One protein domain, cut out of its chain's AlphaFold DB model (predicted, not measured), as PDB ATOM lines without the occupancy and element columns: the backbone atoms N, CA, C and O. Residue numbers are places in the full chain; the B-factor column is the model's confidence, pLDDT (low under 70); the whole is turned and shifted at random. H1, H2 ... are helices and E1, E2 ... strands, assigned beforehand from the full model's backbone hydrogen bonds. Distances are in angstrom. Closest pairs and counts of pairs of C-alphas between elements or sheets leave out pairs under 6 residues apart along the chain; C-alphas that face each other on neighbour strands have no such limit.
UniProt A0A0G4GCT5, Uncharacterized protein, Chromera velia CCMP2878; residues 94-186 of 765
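What this domain is: This is residues 94 to 186 of the 765 residues of an uncharacterized protein of Chromera velia CCMP2878 (UniProt A0A0G4GCT5). H5 runs through the middle, with part of H1 alongside it on one side and H4 crossing it on the other; H3 packs on H4, away from H5. H2 turns off the last residues of H1 and passes close to H4 and H5, and a two-stranded sheet, E1 with E2, sits by the first residues of H4 and the last residues of H5. The printed part has 93 residues, with five named helices and two named strands in the order H1 H2 H3 E1 H4 H5 E2; the sheet order is E1 - E2, antiparallel. The class is mostly helix, with 57 residues in helices and 6 in strands. The whole is compact, with a radius of gyration of the C-alphas of 12.9 A, and its C-alphas span 36 by 35 by 21 A.

How they stand to each other: H1, residues 94 to 110, and H2, residues 115 to 121, touch only at the corner, the closest C-alphas being those of Leu 109 and Ala 115, 4.6 A apart. With residues 101 to 105 alone, H1 touches residues 170 to 174 of H5, which holds residues 164 to 175; the closest C-alphas, of Arg 101 and Leu 174, are 6.8 A apart, at a shallow tilt of 28 degrees, opposite ways. H2 is close to H5 but not clearly touching, the closest C-alphas being those of Glu 117 and Gln 166, 5.3 A. H3, residues 126 to 133, touches H4, residues 144 to 156, at a steep tilt of 52 degrees, opposite ways, closest at the C-alphas of Gly 132 and Ala 150, 4.7 A. H4 touches H5 at a steep tilt of 47 degrees, opposite ways, closest at the C-alphas of Val 148 and Leu 167, 5.9 A. E1, residues 141 to 143, and E2, residues 182 to 184, are antiparallel neighbours at 148 degrees, with N 142 and O 183 within hydrogen-bond range at 2.9 A. H1 and H4 are apart, as are H3 and H5. Every O i to N i+4 pair is within hydrogen-bond range in H3 and H5; the counts are 12 of 13 in H1, 8 of 9 in H4 and 1 of 3 in H2, where 2 of 4 O i to N i+3 pairs are within range.

Where its parts are: H1 begins at C-alpha 94 (345.953, 254.848, 170.715) and measures 24.5 A; H2 measures 10.2 A and H3 10.8 A. E1 measures 6.8 A, and H4 follows it directly from C-alpha 144 (347.347, 236.248, 177.878) over 17.9 A. H5 measures 16.6 A, and E2, 6.9 A long, ends at C-alpha 184 (339.466, 243.504, 173.175).

The domain as a whole: The two C-alphas farthest apart, of Ala 96 and Gln 159, are 37.0 A from each other. The printed part has no cut and no long link. The mean pLDDT of the printed part is 78.9; residues 94 to 118 and 176 to 178 are under 70.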
ATOM      1  N   ILE A  94     346.441 256.170 171.164       42.34
ATOM      2  CA  ILE A  94     345.953 254.848 170.715       42.34
ATOM      3  C   ILE A  94     346.439 254.525 169.298       42.34
ATOM      4  O   ILE A  94     347.163 253.550 169.101       42.34
ATOM      5  N   ALA A  95     346.072 255.346 168.316       37.91
ATOM      6  CA  ALA A  95     346.201 254.967 166.914       37.91
ATOM      7  C   ALA A  95     347.655 255.014 166.390       37.91
ATOM      8  O   ALA A  95     348.016 254.193 165.553       37.91
ATOM      9  N   ALA A  96     348.527 255.878 166.937       43.25
ATOM     10  CA  ALA A  96     349.960 255.910 166.581       43.25
ATOM     11  C   ALA A  96     350.650 254.561 166.858       43.25
ATOM     12  O   ALA A  96     351.494 254.093 166.097       43.25
ATOM     13  N   SER A  97     350.233 253.898 167.939       56.34
ATOM     14  CA  SER A  97     350.740 252.578 168.304       56.34
ATOM     15  C   SER A  97     350.167 251.436 167.469       56.34
ATOM     16  O   SER A  97     350.658 250.325 167.599       56.34
ATOM     17  N   TRP A  98     349.126 251.653 166.658       55.47
ATOM     18  CA  TRP A  98     348.637 250.628 165.727       55.47
ATOM     19  C   TRP A  98     349.469 250.603 164.440       55.47
ATOM     20  O   TRP A  98     349.755 249.517 163.945       55.47
ATOM     21  N   SER A  99     349.976 251.756 163.985       56.00
ATOM     22  CA  SER A  99     351.042 251.831 162.973       56.00
ATOM     23  C   SER A  99     352.299 251.102 163.459       56.00
ATOM     24  O   SER A  99     352.775 250.174 162.813       56.00
ATOM     25  N   PHE A 100     352.781 251.465 164.655       55.78
ATOM     26  CA  PHE A 100     353.973 250.853 165.245       55.78
ATOM     27  C   PHE A 100     353.786 249.360 165.553       55.78
ATOM     28  O   PHE A 100     354.682 248.581 165.262       55.78
ATOM     29  N   ARG A 101     352.628 248.922 166.074       66.50
ATOM     30  CA  ARG A 101     352.354 247.488 166.302       66.50
ATOM     31  C   ARG A 101     352.269 246.700 164.999       66.50
ATOM     32  O   ARG A 101     352.779 245.590 164.973       66.50
ATOM     33  N   LYS A 102     351.692 247.251 163.925       64.06
ATOM     34  CA  LYS A 102     351.697 246.599 162.607       64.06
ATOM     35  C   LYS A 102     353.120 246.346 162.115       64.06
ATOM     36  O   LYS A 102     353.421 245.231 161.698       64.06
ATOM     37  N   GLU A 103     353.992 247.347 162.200       63.91
ATOM     38  CA  GLU A 103     355.357 247.205 161.693       63.91
ATOM     39  C   GLU A 103     356.264 246.412 162.650       63.91
ATOM     40  O   GLU A 103     357.051 245.595 162.195       63.91
ATOM     41  N   ALA A 104     356.083 246.523 163.970       65.19
ATOM     42  CA  ALA A 104     356.764 245.671 164.948       65.19
ATOM     43  C   ALA A 104     356.350 244.193 164.823       65.19
ATOM     44  O   ALA A 104     357.209 243.317 164.878       65.19
ATOM     45  N   VAL A 105     355.060 243.906 164.591       65.62
ATOM     46  CA  VAL A 105     354.596 242.553 164.244       65.62
ATOM     47  C   VAL A 105     355.253 242.111 162.940       65.62
ATOM     48  O   VAL A 105     355.886 241.064 162.934       65.62
ATOM     49  N   ARG A 106     355.201 242.907 161.862       65.12
ATOM     50  CA  ARG A 106     355.875 242.574 160.591       65.12
ATOM     51  C   ARG A 106     357.367 242.285 160.762       65.12
ATOM     52  O   ARG A 106     357.816 241.273 160.241       65.12
ATOM     53  N   HIS A 107     358.116 243.083 161.520       65.19
ATOM     54  CA  HIS A 107     359.524 242.799 161.818       65.19
ATOM     55  C   HIS A 107     359.704 241.463 162.559       65.19
ATOM     56  O   HIS A 107     360.577 240.685 162.177       65.19
ATOM     57  N   LEU A 108     358.840 241.136 163.527       62.59
ATOM     58  CA  LEU A 108     358.839 239.826 164.193       62.59
ATOM     59  C   LEU A 108     358.544 238.663 163.222       62.59
ATOM     60  O   LEU A 108     359.076 237.569 163.385       62.59
ATOM     61  N   LEU A 109     357.694 238.890 162.212       61.03
ATOM     62  CA  LEU A 109     357.337 237.896 161.192       61.03
ATOM     63  C   LEU A 109     358.379 237.747 160.069       61.03
ATOM     64  O   LEU A 109     358.379 236.713 159.399       61.03
ATOM     65  N   LEU A 110     359.195 238.776 159.810       54.50
ATOM     66  CA  LEU A 110     359.999 238.905 158.583       54.50
ATOM     67  C   LEU A 110     361.516 239.031 158.802       54.50
ATOM     68  O   LEU A 110     362.257 238.727 157.870       54.50
ATOM     69  N   HIS A 111     361.983 239.504 159.966       48.41
ATOM     70  CA  HIS A 111     363.367 239.987 160.125       48.41
ATOM     71  C   HIS A 111     364.139 239.485 161.358       48.41
ATOM     72  O   HIS A 111     365.363 239.440 161.289       48.41
ATOM     73  N   ASP A 112     363.477 239.096 162.449       52.41
ATOM     74  CA  ASP A 112     364.127 238.396 163.574       52.41
ATOM     75  C   ASP A 112     364.265 236.883 163.269       52.41
ATOM     76  O   ASP A 112     363.449 236.317 162.539       52.41
ATOM     77  N   ASP A 113     365.161 236.162 163.961       51.97
ATOM     78  CA  ASP A 113     365.087 234.683 164.061       51.97
ATOM     79  C   ASP A 113     363.739 234.206 164.658       51.97
ATOM     80  O   ASP A 113     363.239 233.109 164.373       51.97
ATOM     81  N   ARG A 114     363.066 235.105 165.394       53.00
ATOM     82  CA  ARG A 114     361.651 235.029 165.794       53.00
ATOM     83  C   ARG A 114     360.657 234.951 164.628       53.00
ATOM     84  O   ARG A 114     359.481 234.693 164.869       53.00
ATOM     85  N   ALA A 115     361.091 234.982 163.370       57.50
ATOM     86  CA  ALA A 115     360.285 234.495 162.253       57.50
ATOM     87  C   ALA A 115     359.816 233.033 162.465       57.50
ATOM     88  O   ALA A 115     358.877 232.577 161.814       57.50
ATOM     89  N   ALA A 116     360.432 232.260 163.374       58.66
ATOM     90  CA  ALA A 116     359.864 231.005 163.890       58.66
ATOM     91  C   ALA A 116     358.508 231.197 164.614       58.66
ATOM     92  O   ALA A 116     357.563 230.460 164.338       58.66
ATOM     93  N   GLU A 117     358.389 232.220 165.464       61.78
ATOM     94  CA  GLU A 117     357.171 232.594 166.204       61.78
ATOM     95  C   GLU A 117     356.035 232.949 165.234       61.78
ATOM     96  O   GLU A 117     354.908 232.460 165.348       61.78
ATOM     97  N   GLY A 118     356.364 233.742 164.210       64.88
ATOM     98  CA  GLY A 118     355.443 234.096 163.135       64.88
ATOM     99  C   GLY A 118     354.995 232.912 162.278       64.88
ATOM    100  O   GLY A 118     353.830 232.842 161.876       64.88
ATOM    101  N   ARG A 119     355.895 231.953 162.017       74.56
ATOM    102  CA  ARG A 119     355.617 230.797 161.150       74.56
ATOM    103  C   ARG A 119     354.473 229.931 161.676       74.56
ATOM    104  O   ARG A 119     353.621 229.558 160.870       74.56
ATOM    105  N   ALA A 120     354.389 229.686 162.985       80.00
ATOM    106  CA  ALA A 120     353.304 228.899 163.575       80.00
ATOM    107  C   ALA A 120     351.921 229.547 163.358       80.00
ATOM    108  O   ALA A 120     351.012 228.915 162.818       80.00
ATOM    109  N   LEU A 121     351.775 230.836 163.689       84.56
ATOM    110  CA  LEU A 121     350.534 231.586 163.446       84.56
ATOM    111  C   LEU A 121     350.195 231.677 161.947       84.56
ATOM    112  O   LEU A 121     349.022 231.619 161.586       84.56
ATOM    113  N   SER A 122     351.204 231.737 161.069       85.38
ATOM    114  CA  SER A 122     351.013 231.770 159.610       85.38
ATOM    115  C   SER A 122     350.576 230.438 158.974       85.38
ATOM    116  O   SER A 122     350.278 230.404 157.783       85.38
ATOM    117  N   GLN A 123     350.513 229.346 159.744       85.31
ATOM    118  CA  GLN A 123     349.962 228.051 159.313       85.31
ATOM    119  C   GLN A 123     348.554 227.784 159.878       85.31
ATOM    120  O   GLN A 123     347.857 226.865 159.436       85.31
ATOM    121  N   LEU A 124     348.112 228.594 160.843       87.75
ATOM    122  CA  LEU A 124     346.775 228.540 161.422       87.75
ATOM    123  C   LEU A 124     345.831 229.433 160.616       87.75
ATOM    124  O   LEU A 124     346.022 230.645 160.564       87.75
ATOM    125  N   SER A 125     344.782 228.868 160.010       91.31
ATOM    126  CA  SER A 125     343.796 229.695 159.307       91.31
ATOM    127  C   SER A 125     343.058 230.611 160.284       91.31
ATOM    128  O   SER A 125     342.637 230.186 161.366       91.31
ATOM    129  N   PHE A 126     342.870 231.875 159.896       91.56
ATOM    130  CA  PHE A 126     342.315 232.914 160.768       91.56
ATOM    131  C   PHE A 126     341.000 232.497 161.441       91.56
ATOM    132  O   PHE A 126     340.823 232.643 162.651       91.56
ATOM    133  N   ARG A 127     340.090 231.893 160.674       88.75
ATOM    134  CA  ARG A 127     338.794 231.418 161.171       88.75
ATOM    135  C   ARG A 127     338.924 230.342 162.260       88.75
ATOM    136  O   ARG A 127     338.096 230.296 163.168       88.75
ATOM    137  N   ARG A 128     339.966 229.501 162.215       88.81
ATOM    138  CA  ARG A 128     340.251 228.493 163.252       88.81
ATOM    139  C   ARG A 128     340.835 229.138 164.514       88.81
ATOM    140  O   ARG A 128     340.423 228.760 165.607       88.81
ATOM    141  N   ALA A 129     341.706 230.141 164.364       90.94
ATOM    142  CA  ALA A 129     342.204 230.955 165.477       90.94
ATOM    143  C   ALA A 129     341.056 231.666 166.219       90.94
ATOM    144  O   ALA A 129     340.901 231.510 167.432       90.94
ATOM    145  N   MET A 130     340.190 232.372 165.481       92.00
ATOM    146  CA  MET A 130     339.053 233.095 166.060       92.00
ATOM    147  C   MET A 130     338.058 232.167 166.754       92.00
ATOM    148  O   MET A 130     337.634 232.462 167.868       92.00
ATOM    149  N   ARG A 131     337.734 231.010 166.161       89.38
ATOM    150  CA  ARG A 131     336.837 230.033 166.798       89.38
ATOM    151  C   ARG A 131     337.405 229.462 168.099       89.38
ATOM    152  O   ARG A 131     336.628 229.182 169.008       89.38
ATOM    153  N   GLY A 132     338.729 229.320 168.202       88.81
ATOM    154  CA  GLY A 132     339.393 229.022 169.471       88.81
ATOM    155  C   GLY A 132     339.085 230.098 170.512       88.81
ATOM    156  O   GLY A 132     338.557 229.794 171.577       88.81
ATOM    157  N   LEU A 133     339.335 231.365 170.169       90.12
ATOM    158  CA  LEU A 133     339.173 232.512 171.072       90.12
ATOM    159  C   LEU A 133     337.731 232.744 171.541       90.12
ATOM    160  O   LEU A 133     337.525 233.023 172.723       90.12
ATOM    161  N   CYS A 134     336.736 232.544 170.669       86.94
ATOM    162  CA  CYS A 134     335.313 232.609 171.035       86.94
ATOM    163  C   CYS A 134     334.935 231.664 172.193       86.94
ATOM    164  O   CYS A 134     333.942 231.905 172.876       86.94
ATOM    165  N   GLY A 135     335.700 230.586 172.415       84.75
ATOM    166  CA  GLY A 135     335.483 229.648 173.519       84.75
ATOM    167  C   GLY A 135     335.969 230.139 174.889       84.75
ATOM    168  O   GLY A 135     335.529 229.600 175.902       84.75
ATOM    169  N   PHE A 136     336.845 231.150 174.935       81.75
ATOM    170  CA  PHE A 136     337.468 231.649 176.172       81.75
ATOM    171  C   PHE A 136     337.101 233.106 176.498       81.75
ATOM    172  O   PHE A 136     337.176 233.513 177.656       81.75
ATOM    173  N   SER A 137     336.673 233.894 175.507       79.44
ATOM    174  CA  SER A 137     336.461 235.341 175.627       79.44
ATOM    175  C   SER A 137     335.261 235.746 176.499       79.44
ATOM    176  O   SER A 137     334.179 236.083 176.000       79.44
ATOM    177  N   LYS A 138     335.446 235.767 177.820       72.19
ATOM    178  CA  LYS A 138     334.476 236.339 178.763       72.19
ATOM    179  C   LYS A 138     334.359 237.849 178.516       72.19
ATOM    180  O   LYS A 138     335.357 238.558 178.464       72.19
ATOM    181  N   PHE A 139     333.131 238.341 178.345       73.44
ATOM    182  CA  PHE A 139     332.826 239.763 178.099       73.44
ATOM    183  C   PHE A 139     333.552 240.394 176.888       73.44
ATOM    184  O   PHE A 139     333.776 241.600 176.869       73.44
ATOM    185  N   ALA A 140     333.907 239.588 175.876       82.31
ATOM    186  CA  ALA A 140     334.715 239.994 174.715       82.31
ATOM    187  C   ALA A 140     336.118 240.547 175.057       82.31
ATOM    188  O   ALA A 140     336.758 241.173 174.213       82.31
ATOM    189  N   LEU A 141     336.623 240.266 176.262       88.88
ATOM    190  CA  LEU A 141     338.028 240.433 176.620       88.88
ATOM    191  C   LEU A 141     338.752 239.084 176.527       88.88
ATOM    192  O   LEU A 141     338.158 238.030 176.757       88.88
ATOM    193  N   VAL A 142     340.042 239.126 176.196       91.75
ATOM    194  CA  VAL A 142     340.940 237.962 176.188       91.75
ATOM    195  C   VAL A 142     342.207 238.316 176.957       91.75
ATOM    196  O   VAL A 142     342.841 239.324 176.646       91.75
ATOM    197  N   TYR A 143     342.569 237.488 177.936       94.69
ATOM    198  CA  TYR A 143     343.810 237.582 178.716       94.69
ATOM    199  C   TYR A 143     344.924 236.728 178.084       94.69
ATOM    200  O   TYR A 143     344.637 235.846 177.273       94.69
ATOM    201  N   GLU A 144     346.186 236.949 178.467       94.62
ATOM    202  CA  GLU A 144     347.347 236.248 177.878       94.62
ATOM    203  C   GLU A 144     347.193 234.720 177.924       94.62
ATOM    204  O   GLU A 144     347.369 234.025 176.925       94.62
ATOM    205  N   ASP A 145     346.796 234.206 179.082       94.69
ATOM    206  CA  ASP A 145     346.594 232.783 179.328       94.69
ATOM    207  C   ASP A 145     345.461 232.175 178.489       94.69
ATOM    208  O   ASP A 145     345.580 231.047 178.009       94.69
ATOM    209  N   ASP A 146     344.371 232.920 178.299       94.25
ATOM    210  CA  ASP A 146     343.235 232.504 177.474       94.25
ATOM    211  C   ASP A 146     343.600 232.532 175.986       94.25
ATOM    212  O   ASP A 146     343.234 231.615 175.251       94.25
ATOM    213  N   PHE A 147     344.385 233.524 175.545       94.75
ATOM    214  CA  PHE A 147     344.941 233.574 174.191       94.75
ATOM    215  C   PHE A 147     345.835 232.362 173.905       94.75
ATOM    216  O   PHE A 147     345.623 231.663 172.912       94.75
ATOM    217  N   VAL A 148     346.794 232.074 174.792       95.12
ATOM    218  CA  VAL A 148     347.700 230.924 174.654       95.12
ATOM    219  C   VAL A 148     346.896 229.624 174.589       95.12
ATOM    220  O   VAL A 148     347.046 228.872 173.630       95.12
ATOM    221  N   LYS A 149     345.967 229.381 175.524       94.44
ATOM    222  CA  LYS A 149     345.126 228.164 175.541       94.44
ATOM    223  C   LYS A 149     344.264 228.034 174.276       94.44
ATOM    224  O   LYS A 149     344.176 226.945 173.702       94.44
ATOM    225  N   ALA A 150     343.669 229.135 173.813       93.06
ATOM    226  CA  ALA A 150     342.820 229.173 172.624       93.06
ATOM    227  C   ALA A 150     343.570 228.893 171.313       93.06
ATOM    228  O   ALA A 150     342.996 228.273 170.417       93.06
ATOM    229  N   ILE A 151     344.824 229.341 171.196       94.06
ATOM    230  CA  ILE A 151     345.639 229.226 169.976       94.06
ATOM    231  C   ILE A 151     346.538 227.982 169.984       94.06
ATOM    232  O   ILE A 151     346.670 227.326 168.949       94.06
ATOM    233  N   CYS A 152     347.070 227.570 171.139       93.31
ATOM    234  CA  CYS A 152     347.807 226.310 171.263       93.31
ATOM    235  C   CYS A 152     346.959 225.107 170.856       93.31
ATOM    236  O   CYS A 152     347.464 224.189 170.216       93.31
ATOM    237  N   ARG A 153     345.661 225.096 171.189       92.50
ATOM    238  CA  ARG A 153     344.768 223.988 170.830       92.50
ATOM    239  C   ARG A 153     344.762 223.689 169.317       92.50
ATOM    240  O   ARG A 153     345.150 222.577 168.960       92.50
ATOM    241  N   PRO A 154     344.351 224.603 168.416       90.38
ATOM    242  CA  PRO A 154     344.302 224.307 166.988       90.38
ATOM    243  C   PRO A 154     345.687 224.107 166.355       90.38
ATOM    244  O   PRO A 154     345.784 223.345 165.398       90.38
ATOM    245  N   LEU A 155     346.754 224.709 166.900       90.12
ATOM    246  CA  LEU A 155     348.129 224.443 166.457       90.12
ATOM    247  C   LEU A 155     348.584 223.012 166.809       90.12
ATOM    248  O   LEU A 155     349.118 222.311 165.950       90.12
ATOM    249  N   ARG A 156     348.298 222.532 168.032       91.06
ATOM    250  CA  ARG A 156     348.517 221.126 168.436       91.06
ATOM    251  C   ARG A 156     347.671 220.166 167.586       91.06
ATOM    252  O   ARG A 156     348.172 219.132 167.156       91.06
ATOM    253  N   GLU A 157     346.424 220.528 167.267       91.00
ATOM    254  CA  GLU A 157     345.560 219.782 166.328       91.00
ATOM    255  C   GLU A 157     346.092 219.775 164.873       91.00
ATOM    256  O   GLU A 157     345.600 218.996 164.057       91.00
ATOM    257  N   GLN A 158     347.073 220.621 164.532       88.50
ATOM    258  CA  GLN A 158     347.786 220.638 163.244       88.50
ATOM    259  C   GLN A 158     349.205 220.034 163.324       88.50
ATOM    260  O   GLN A 158     349.915 220.065 162.325       88.50
ATOM    261  N   GLN A 159     349.620 219.487 164.478       89.50
ATOM    262  CA  GLN A 159     350.987 218.995 164.742       89.50
ATOM    263  C   GLN A 159     352.093 220.052 164.538       89.50
ATOM    264  O   GLN A 159     353.250 219.719 164.298       89.50
ATOM    265  N   ILE A 160     351.750 221.336 164.658       85.88
ATOM    266  CA  ILE A 160     352.713 222.435 164.555       85.88
ATOM    267  C   ILE A 160     353.449 222.543 165.889       85.88
ATOM    268  O   ILE A 160     352.812 222.786 166.915       85.88
ATOM    269  N   GLU A 161     354.776 222.425 165.893       82.69
ATOM    270  CA  GLU A 161     355.577 222.769 167.069       82.69
ATOM    271  C   GLU A 161     355.666 224.293 167.216       82.69
ATOM    272  O   GLU A 161     356.112 225.014 166.327       82.69
ATOM    273  N   HIS A 162     355.185 224.783 168.354       72.19
ATOM    274  CA  HIS A 162     355.153 226.188 168.740       72.19
ATOM    275  C   HIS A 162     355.403 226.239 170.244       72.19
ATOM    276  O   HIS A 162     354.775 225.502 171.008       72.19
ATOM    277  N   THR A 163     356.323 227.087 170.695       79.75
ATOM    278  CA  THR A 163     356.552 227.249 172.135       79.75
ATOM    279  C   THR A 163     355.574 228.282 172.683       79.75
ATOM    280  O   THR A 163     355.393 229.353 172.108       79.75
ATOM    281  N   GLU A 164     354.924 227.987 173.811       91.81
ATOM    282  CA  GLU A 164     353.885 228.865 174.381       91.81
ATOM    283  C   GLU A 164     354.419 230.276 174.689       91.81
ATOM    284  O   GLU A 164     353.694 231.264 174.574       91.81
ATOM    285  N   HIS A 165     355.721 230.374 174.973       89.50
ATOM    286  CA  HIS A 165     356.487 231.615 175.080       89.50
ATOM    287  C   HIS A 165     356.291 232.568 173.884       89.50
ATOM    288  O   HIS A 165     356.165 233.772 174.079       89.50
ATOM    289  N   GLN A 166     356.215 232.041 172.660       88.38
ATOM    290  CA  GLN A 166     356.059 232.813 171.419       88.38
ATOM    291  C   GLN A 166     354.679 233.476 171.349       88.38
ATOM    292  O   GLN A 166     354.546 234.650 171.013       88.38
ATOM    293  N   LEU A 167     353.638 232.740 171.749       91.25
ATOM    294  CA  LEU A 167     352.275 233.264 171.835       91.25
ATOM    295  C   LEU A 167     352.145 234.295 172.968       91.25
ATOM    296  O   LEU A 167     351.487 235.319 172.782       91.25
ATOM    297  N   ARG A 168     352.829 234.090 174.103       92.94
ATOM    298  CA  ARG A 168     352.924 235.094 175.179       92.94
ATOM    299  C   ARG A 168     353.643 236.363 174.710       92.94
ATOM    300  O   ARG A 168     353.134 237.459 174.926       92.94
ATOM    301  N   ALA A 169     354.774 236.235 174.016       89.62
ATOM    302  CA  ALA A 169     355.511 237.363 173.446       89.62
ATOM    303  C   ALA A 169     354.651 238.153 172.443       89.62
ATOM    304  O   ALA A 169     354.507 239.370 172.578       89.62
ATOM    305  N   PHE A 170     353.993 237.460 171.508       89.19
ATOM    306  CA  PHE A 170     353.051 238.065 170.564       89.19
ATOM    307  C   PHE A 170     351.911 238.810 171.276       89.19
ATOM    308  O   PHE A 170     351.638 239.965 170.956       89.19
ATOM    309  N   PHE A 171     351.289 238.207 172.293       91.75
ATOM    310  CA  PHE A 171     350.228 238.856 173.067       91.75
ATOM    311  C   PHE A 171     350.717 240.129 173.787       91.75
ATOM    312  O   PHE A 171     350.048 241.163 173.725       91.75
ATOM    313  N   ARG A 172     351.913 240.101 174.390       90.38
ATOM    314  CA  ARG A 172     352.533 241.257 175.077       90.38
ATOM    315  C   ARG A 172     352.876 242.413 174.130       90.38
ATOM    316  O   ARG A 172     352.752 243.581 174.508       90.38
ATOM    317  N   LEU A 173     353.252 242.115 172.884       86.44
ATOM    318  CA  LEU A 173     353.438 243.128 171.835       86.44
ATOM    319  C   LEU A 173     352.116 243.835 171.488       86.44
ATOM    320  O   LEU A 173     352.104 245.041 171.226       86.44
ATOM    321  N   LEU A 174     350.992 243.115 171.535       86.62
ATOM    322  CA  LEU A 174     349.664 243.679 171.287       86.62
ATOM    323  C   LEU A 174     349.129 244.487 172.472       86.62
ATOM    324  O   LEU A 174     348.592 245.575 172.246       86.62
ATOM    325  N   THR A 175     349.285 244.003 173.711       87.75
ATOM    326  CA  THR A 175     348.797 244.700 174.920       87.75
ATOM    327  C   THR A 175     349.569 245.967 175.266       87.75
ATOM    328  O   THR A 175     349.061 246.776 176.041       87.75
ATOM    329  N   ARG A 176     350.724 246.188 174.615       68.62
ATOM    330  CA  ARG A 176     351.501 247.436 174.616       68.62
ATOM    331  C   ARG A 176     352.123 247.751 175.982       68.62
ATOM    332  O   ARG A 176     351.615 248.561 176.748       68.62
ATOM    333  N   GLY A 177     353.284 247.149 176.241       59.78
ATOM    334  CA  GLY A 177     354.164 247.544 177.351       59.78
ATOM    335  C   GLY A 177     353.656 247.180 178.750       59.78
ATOM    336  O   GLY A 177     354.131 247.751 179.722       59.78
ATOM    337  N   GLY A 178     352.695 246.258 178.860       63.19
ATOM    338  CA  GLY A 178     352.171 245.778 180.144       63.19
ATOM    339  C   GLY A 178     351.043 246.615 180.760       63.19
ATOM    340  O   GLY A 178     350.427 246.154 181.712       63.19
ATOM    341  N   GLU A 179     350.682 247.780 180.204       76.38
ATOM    342  CA  GLU A 179     349.579 248.622 180.727       76.38
ATOM    343  C   GLU A 179     348.179 247.968 180.632       76.38
ATOM    344  O   GLU A 179     347.189 248.510 181.137       76.38
ATOM    345  N   ARG A 180     348.056 246.826 179.944       83.88
ATOM    346  CA  ARG A 180     346.816 246.056 179.808       83.88
ATOM    347  C   ARG A 180     347.089 244.561 179.949       83.88
ATOM    348  O   ARG A 180     347.848 243.992 179.178       83.88
ATOM    349  N   GLU A 181     346.379 243.910 180.860       90.12
ATOM    350  CA  GLU A 181     346.405 242.445 181.019       90.12
ATOM    351  C   GLU A 181     345.530 241.721 179.975       90.12
ATOM    352  O   GLU A 181     345.701 240.527 179.728       90.12
ATOM    353  N   ALA A 182     344.598 242.451 179.349       92.62
ATOM    354  CA  ALA A 182     343.638 241.932 178.383       92.62
ATOM    355  C   ALA A 182     343.523 242.799 177.121       92.62
ATOM    356  O   ALA A 182     343.627 244.032 177.167       92.62
ATOM    357  N   LEU A 183     343.226 242.135 176.004       90.12
ATOM    358  CA  LEU A 183     342.835 242.739 174.733       90.12
ATOM    359  C   LEU A 183     341.315 242.684 174.559       90.12
ATOM    360  O   LEU A 183     340.669 241.734 175.000       90.12
ATOM    361  N   ASP A 184     340.760 243.665 173.847       89.19
ATOM    362  CA  ASP A 184     339.466 243.504 173.175       89.19
ATOM    363  C   ASP A 184     339.615 242.392 172.119       89.19
ATOM    364  O   ASP A 184     340.580 242.382 171.348       89.19
ATOM    365  N   LEU A 185     338.672 241.453 172.071       88.44
ATOM    366  CA  LEU A 185     338.659 240.356 171.104       88.44
ATOM    367  C   LEU A 185     338.714 240.847 169.646       88.44
ATOM    368  O   LEU A 185     339.230 240.128 168.794       88.44
ATOM    369  N   LEU A 186     338.258 242.069 169.345       84.06
ATOM    370  CA  LEU A 186     338.391 242.686 168.023       84.06
ATOM    371  C   LEU A 186     339.725 243.430 167.817       84.06
ATOM    372  O   LEU A 186     340.207 243.467 166.685       84.06
TER     373      LEU A 186